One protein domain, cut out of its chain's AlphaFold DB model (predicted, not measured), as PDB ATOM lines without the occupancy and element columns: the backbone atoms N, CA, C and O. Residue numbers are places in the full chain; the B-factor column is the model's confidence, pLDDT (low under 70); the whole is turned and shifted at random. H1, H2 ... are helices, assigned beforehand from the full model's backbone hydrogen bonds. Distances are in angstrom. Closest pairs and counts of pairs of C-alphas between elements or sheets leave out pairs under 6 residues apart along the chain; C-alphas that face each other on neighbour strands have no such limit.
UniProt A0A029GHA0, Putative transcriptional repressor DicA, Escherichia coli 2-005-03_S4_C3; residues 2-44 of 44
ATOM      1  N   LEU A   2      49.097 -38.671  -8.043       86.00
ATOM      2  CA  LEU A   2      50.265 -38.185  -8.814       86.00
ATOM      3  C   LEU A   2      51.573 -38.061  -8.010       86.00
ATOM      4  O   LEU A   2      52.648 -38.252  -8.566       86.00
ATOM      5  N   ARG A   3      51.496 -37.766  -6.704       92.62
ATOM      6  CA  ARG A   3      52.679 -37.719  -5.825       92.62
ATOM      7  C   ARG A   3      53.367 -39.082  -5.682       92.62
ATOM      8  O   ARG A   3      54.585 -39.128  -5.703       92.62
ATOM      9  N   LEU A   4      52.591 -40.165  -5.595       91.44
ATOM     10  CA  LEU A   4      53.119 -41.527  -5.470       91.44
ATOM     11  C   LEU A   4      53.771 -41.979  -6.776       91.44
ATOM     12  O   LEU A   4      54.892 -42.457  -6.760       91.44
ATOM     13  N   TYR A   5      53.124 -41.717  -7.914       91.75
ATOM     14  CA  TYR A   5      53.701 -41.994  -9.230       91.75
ATOM     15  C   TYR A   5      55.034 -41.258  -9.453       91.75
ATOM     16  O   TYR A   5      56.007 -41.843  -9.917       91.75
ATOM     17  N   ARG A   6      55.107 -39.975  -9.074       93.88
ATOM     18  CA  ARG A   6      56.338 -39.172  -9.187       93.88
ATOM     19  C   ARG A   6      57.460 -39.650  -8.264       93.88
ATOM     20  O   ARG A   6      58.611 -39.339  -8.550       93.88
ATOM     21  N   ALA A   7      57.128 -40.364  -7.189       96.00
ATOM     22  CA  ALA A   7      58.097 -40.936  -6.262       96.00
ATOM     23  C   ALA A   7      58.716 -42.252  -6.769       96.00
ATOM     24  O   ALA A   7      59.717 -42.694  -6.215       96.00
ATOM     25  N   LEU A   8      58.154 -42.868  -7.816       95.25
ATOM     26  CA  LEU A   8      58.679 -44.110  -8.384       95.25
ATOM     27  C   LEU A   8      59.984 -43.878  -9.162       95.25
ATOM     28  O   LEU A   8      60.173 -42.799  -9.736       95.25
ATOM     29  N   PRO A   9      60.847 -44.899  -9.290       97.38
ATOM     30  CA  PRO A   9      61.943 -44.896 -10.249       97.38
ATOM     31  C   PRO A   9      61.464 -44.632 -11.682       97.38
ATOM     32  O   PRO A   9      60.347 -44.981 -12.069       97.38
ATOM     33  N   LYS A  10      62.329 -44.046 -12.517       95.44
ATOM     34  CA  LYS A  10      61.990 -43.726 -13.915       95.44
ATOM     35  C   LYS A  10      61.603 -44.954 -14.741       95.44
ATOM     36  O   LYS A  10      60.710 -44.849 -15.578       95.44
ATOM     37  N   SER A  11      62.231 -46.101 -14.485       97.19
ATOM     38  CA  SER A  11      61.892 -47.379 -15.120       97.19
ATOM     39  C   SER A  11      60.454 -47.808 -14.814       97.19
ATOM     40  O   SER A  11      59.715 -48.167 -15.725       97.19
ATOM     41  N   GLU A  12      60.027 -47.702 -13.556       96.62
ATOM     42  CA  GLU A  12      58.675 -48.070 -13.122       96.62
ATOM     43  C   GLU A  12      57.615 -47.088 -13.632       96.62
ATOM     44  O   GLU A  12      56.548 -47.506 -14.081       96.62
ATOM     45  N   GLN A  13      57.927 -45.788 -13.647       96.75
ATOM     46  CA  GLN A  13      57.077 -44.776 -14.285       96.75
ATOM     47  C   GLN A  13      56.845 -45.117 -15.767       96.75
ATOM     48  O   GLN A  13      55.711 -45.118 -16.251       96.75
ATOM     49  N   GLN A  14      57.919 -45.460 -16.482       97.25
ATOM     50  CA  GLN A  14      57.850 -45.823 -17.893       97.25
ATOM     51  C   GLN A  14      57.056 -47.116 -18.120       97.25
ATOM     52  O   GLN A  14      56.262 -47.176 -19.061       97.25
ATOM     53  N   ALA A  15      57.225 -48.119 -17.254       97.19
ATOM     54  CA  ALA A  15      56.463 -49.363 -17.310       97.19
ATOM     55  C   ALA A  15      54.955 -49.107 -17.153       97.19
ATOM     56  O   ALA A  15      54.170 -49.575 -17.973       97.19
ATOM     57  N   GLN A  16      54.551 -48.279 -16.184       95.62
ATOM     58  CA  GLN A  16      53.139 -47.934 -15.980       95.62
ATOM     59  C   GLN A  16      52.546 -47.139 -17.151       95.62
ATOM     60  O   GLN A  16      51.410 -47.388 -17.558       95.62
ATOM     61  N   ILE A  17      53.303 -46.204 -17.739       96.56
ATOM     62  CA  ILE A  17      52.866 -45.506 -18.958       96.56
ATOM     63  C   ILE A  17      52.697 -46.496 -20.112       96.56
ATOM     64  O   ILE A  17      51.723 -46.402 -20.861       96.56
ATOM     65  N   SER A  18      53.643 -47.419 -20.285       97.62
ATOM     66  CA  SER A  18      53.593 -48.423 -21.347       97.62
ATOM     67  C   SER A  18      52.381 -49.341 -21.188       97.62
ATOM     68  O   SER A  18      51.651 -49.545 -22.156       97.62
ATOM     69  N   GLU A  19      52.103 -49.796 -19.967       97.69
ATOM     70  CA  GLU A  19      50.918 -50.596 -19.658       97.69
ATOM     71  C   GLU A  19      49.623 -49.831 -19.971       97.69
ATOM     72  O   GLU A  19      48.716 -50.364 -20.612       97.69
ATOM     73  N   LEU A  20      49.544 -48.553 -19.580       97.12
ATOM     74  CA  LEU A  20      48.374 -47.723 -19.860       97.12
ATOM     75  C   LEU A  20      48.149 -47.555 -21.369       97.12
ATOM     76  O   LEU A  20      47.011 -47.636 -21.832       97.12
ATOM     77  N   ARG A  21      49.223 -47.358 -22.144       97.88
ATOM     78  CA  ARG A  21      49.155 -47.270 -23.610       97.88
ATOM     79  C   ARG A  21      48.651 -48.571 -24.227       97.88
ATOM     80  O   ARG A  21      47.718 -48.522 -25.022       97.88
ATOM     81  N   ALA A  22      49.196 -49.712 -23.805       98.38
ATOM     82  CA  ALA A  22      48.755 -51.025 -24.273       98.38
ATOM     83  C   ALA A  22      47.273 -51.276 -23.950       98.38
ATOM     84  O   ALA A  22      46.519 -51.782 -24.777       98.38
ATOM     85  N   ARG A  23      46.815 -50.859 -22.764       98.31
ATOM     86  CA  ARG A  23      45.406 -50.970 -22.374       98.31
ATOM     87  C   ARG A  23      44.484 -50.153 -23.285       98.31
ATOM     88  O   ARG A  23      43.440 -50.654 -23.693       98.31
ATOM     89  N   VAL A  24      44.867 -48.921 -23.623       98.38
ATOM     90  CA  VAL A  24      44.102 -48.067 -24.552       98.38
ATOM     91  C   VAL A  24      44.057 -48.677 -25.952       98.38
ATOM     92  O   VAL A  24      42.994 -48.717 -26.568       98.38
ATOM     93  N   GLU A  25      45.183 -49.192 -26.440       98.31
ATOM     94  CA  GLU A  25      45.251 -49.863 -27.739       98.31
ATOM     95  C   GLU A  25      44.324 -51.085 -27.798       98.31
ATOM     96  O   GLU A  25      43.524 -51.214 -28.727       98.31
ATOM     97  N   ASN A  26      44.340 -51.917 -26.754       98.31
ATOM     98  CA  ASN A  26      43.451 -53.071 -26.635       98.31
ATOM     99  C   ASN A  26      41.970 -52.665 -26.648       98.31
ATOM    100  O   ASN A  26      41.162 -53.313 -27.314       98.31
ATOM    101  N   PHE A  27      41.600 -51.576 -25.965       98.50
ATOM    102  CA  PHE A  27      40.222 -51.079 -25.996       98.50
ATOM    103  C   PHE A  27      39.814 -50.542 -27.367       98.50
ATOM    104  O   PHE A  27      38.700 -50.817 -27.809       98.50
ATOM    105  N   ASN A  28      40.698 -49.828 -28.066       98.31
ATOM    106  CA  ASN A  28      40.423 -49.345 -29.421       98.31
ATOM    107  C   ASN A  28      40.214 -50.503 -30.402       98.31
ATOM    108  O   ASN A  28      39.302 -50.469 -31.236       98.31
ATOM    109  N   ARG A  29      41.032 -51.551 -30.278       98.38
ATOM    110  CA  ARG A  29      40.875 -52.777 -31.057       98.38
ATOM    111  C   ARG A  29      39.534 -53.449 -30.769       98.38
ATOM    112  O   ARG A  29      38.773 -53.676 -31.705       98.38
ATOM    113  N   LEU A  30      39.209 -53.687 -29.497       98.25
ATOM    114  CA  LEU A  30      37.934 -54.293 -29.101       98.25
ATOM    115  C   LEU A  30      36.740 -53.474 -29.604       98.25
ATOM    116  O   LEU A  30      35.785 -54.025 -30.145       98.25
ATOM    117  N   PHE A  31      36.798 -52.150 -29.468       98.31
ATOM    118  CA  PHE A  31      35.762 -51.257 -29.977       98.31
ATOM    119  C   PHE A  31      35.552 -51.438 -31.485       98.31
ATOM    120  O   PHE A  31      34.415 -51.548 -31.943       98.31
ATOM    121  N   THR A  32      36.643 -51.513 -32.248       98.31
ATOM    122  CA  THR A  32      36.601 -51.716 -33.702       98.31
ATOM    123  C   THR A  32      36.000 -53.077 -34.048       98.31
ATOM    124  O   THR A  32      35.108 -53.166 -34.888       98.31
ATOM    125  N   GLU A  33      36.421 -54.137 -33.358       97.94
ATOM    126  CA  GLU A  33      35.890 -55.490 -33.550       97.94
ATOM    127  C   GLU A  33      34.376 -55.554 -33.279       97.94
ATOM    128  O   GLU A  33      33.626 -56.130 -34.075       97.94
ATOM    129  N   LEU A  34      33.906 -54.904 -32.209       98.06
ATOM    130  CA  LEU A  34      32.482 -54.805 -31.876       98.06
ATOM    131  C   LEU A  34      31.703 -53.965 -32.892       98.06
ATOM    132  O   LEU A  34      30.575 -54.318 -33.252       98.06
ATOM    133  N   LEU A  35      32.290 -52.870 -33.378       97.56
ATOM    134  CA  LEU A  35      31.682 -52.030 -34.405       97.56
ATOM    135  C   LEU A  35      31.460 -52.823 -35.697       97.56
ATOM    136  O   LEU A  35      30.367 -52.785 -36.266       97.56
ATOM    137  N   GLU A  36      32.465 -53.580 -36.128       97.25
ATOM    138  CA  GLU A  36      32.362 -54.435 -37.307       97.25
ATOM    139  C   GLU A  36      31.383 -55.596 -37.090       97.25
ATOM    140  O   GLU A  36      30.590 -55.900 -37.982       97.25
ATOM    141  N   ALA A  37      31.349 -56.206 -35.899       97.19
ATOM    142  CA  ALA A  37      30.349 -57.223 -35.562       97.19
ATOM    143  C   ALA A  37      28.917 -56.682 -35.665       97.19
ATOM    144  O   ALA A  37      28.058 -57.307 -36.290       97.19
ATOM    145  N   ARG A  38      28.669 -55.477 -35.140       96.69
ATOM    146  CA  ARG A  38      27.373 -54.804 -35.269       96.69
ATOM    147  C   ARG A  38      27.013 -54.532 -36.730       96.69
ATOM    148  O   ARG A  38      25.857 -54.707 -37.105       96.69
ATOM    149  N   LYS A  39      27.971 -54.084 -37.549       95.56
ATOM    150  CA  LYS A  39      27.738 -53.843 -38.981       95.56
ATOM    151  C   LYS A  39      27.349 -55.130 -39.701       95.56
ATOM    152  O   LYS A  39      26.370 -55.099 -40.440       95.56
ATOM    153  N   ARG A  40      28.043 -56.246 -39.445       94.88
ATOM    154  CA  ARG A  40      27.696 -57.564 -40.011       94.88
ATOM    155  C   ARG A  40      26.269 -57.976 -39.652       94.88
ATOM    156  O   ARG A  40      25.499 -58.273 -40.552       94.88
ATOM    157  N   ASN A  41      25.891 -57.858 -38.378       90.44
ATOM    158  CA  ASN A  41      24.539 -58.188 -37.908       90.44
ATOM    159  C   ASN A  41      23.434 -57.275 -38.476       90.44
ATOM    160  O   ASN A  41      22.267 -57.613 -38.366       90.44
ATOM    161  N   LYS A  42      23.774 -56.102 -39.028       83.88
ATOM    162  CA  LYS A  42      22.813 -55.207 -39.700       83.88
ATOM    163  C   LYS A  42      22.615 -55.556 -41.185       83.88
ATOM    164  O   LYS A  42      21.632 -55.125 -41.772       83.88
ATOM    165  N   HIS A  43      23.584 -56.238 -41.799       67.12
ATOM    166  CA  HIS A  43      23.552 -56.613 -43.219       67.12
ATOM    167  C   HIS A  43      23.127 -58.079 -43.440       67.12
ATOM    168  O   HIS A  43      22.998 -58.487 -44.591       67.12
ATOM    169  N   GLN A  44      22.935 -58.847 -42.362       54.44
ATOM    170  CA  GLN A  44      22.186 -60.111 -42.342       54.44
ATOM    171  C   GLN A  44      20.721 -59.834 -42.009       54.44
ATOM    172  O   GLN A  44      19.872 -60.593 -42.519       54.44
TER     173      GLN A  44
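What this domain is: This is residues 2 to 44 of the 44 residues of the protein "Putative transcriptional repressor DicA" of Escherichia coli 2-005-03_S4_C3 (UniProt A0A029GHA0). One long helix, H2, makes nearly the whole length, and a short helix, H1, forms a small hook at its first end. The printed part has 43 residues with two named helices, H1 then H2, and no named strand; the class is all helix. It is extended, with a radius of gyration of the C-alphas of 17.3 A and spans of 54 by 16 by 5 A.

How they stand to each other: H1, residues 2 to 7, and H2, residues 10 to 43, are close but not clearly touching; their closest C-alphas, those of Tyr 5 and Gln 13, are 6.7 A apart. They run opposite ways at a steep tilt of 45 degrees. In both helices every O i to N i+4 pair is within hydrogen-bond range.

Where its parts are: H1 begins at C-alpha 2, (50.265, -38.185, -8.814), and measures 8.7 A from first to last C-alpha. H2 runs 50.0 A, from C-alpha 10 at (61.990, -43.726, -13.915) to C-alpha 43 at (23.552, -56.613, -43.219).

The domain as a whole: The two C-alphas farthest apart, those of Ala 7 and Gln 44, are 54.4 A apart. Residues 17 to 44 stand free, of which 17 to 43 belong to H2. The link from H1 to H2 is tight, and the printed part has no cut. The model's pLDDT is under 70 at residues 43 to 44.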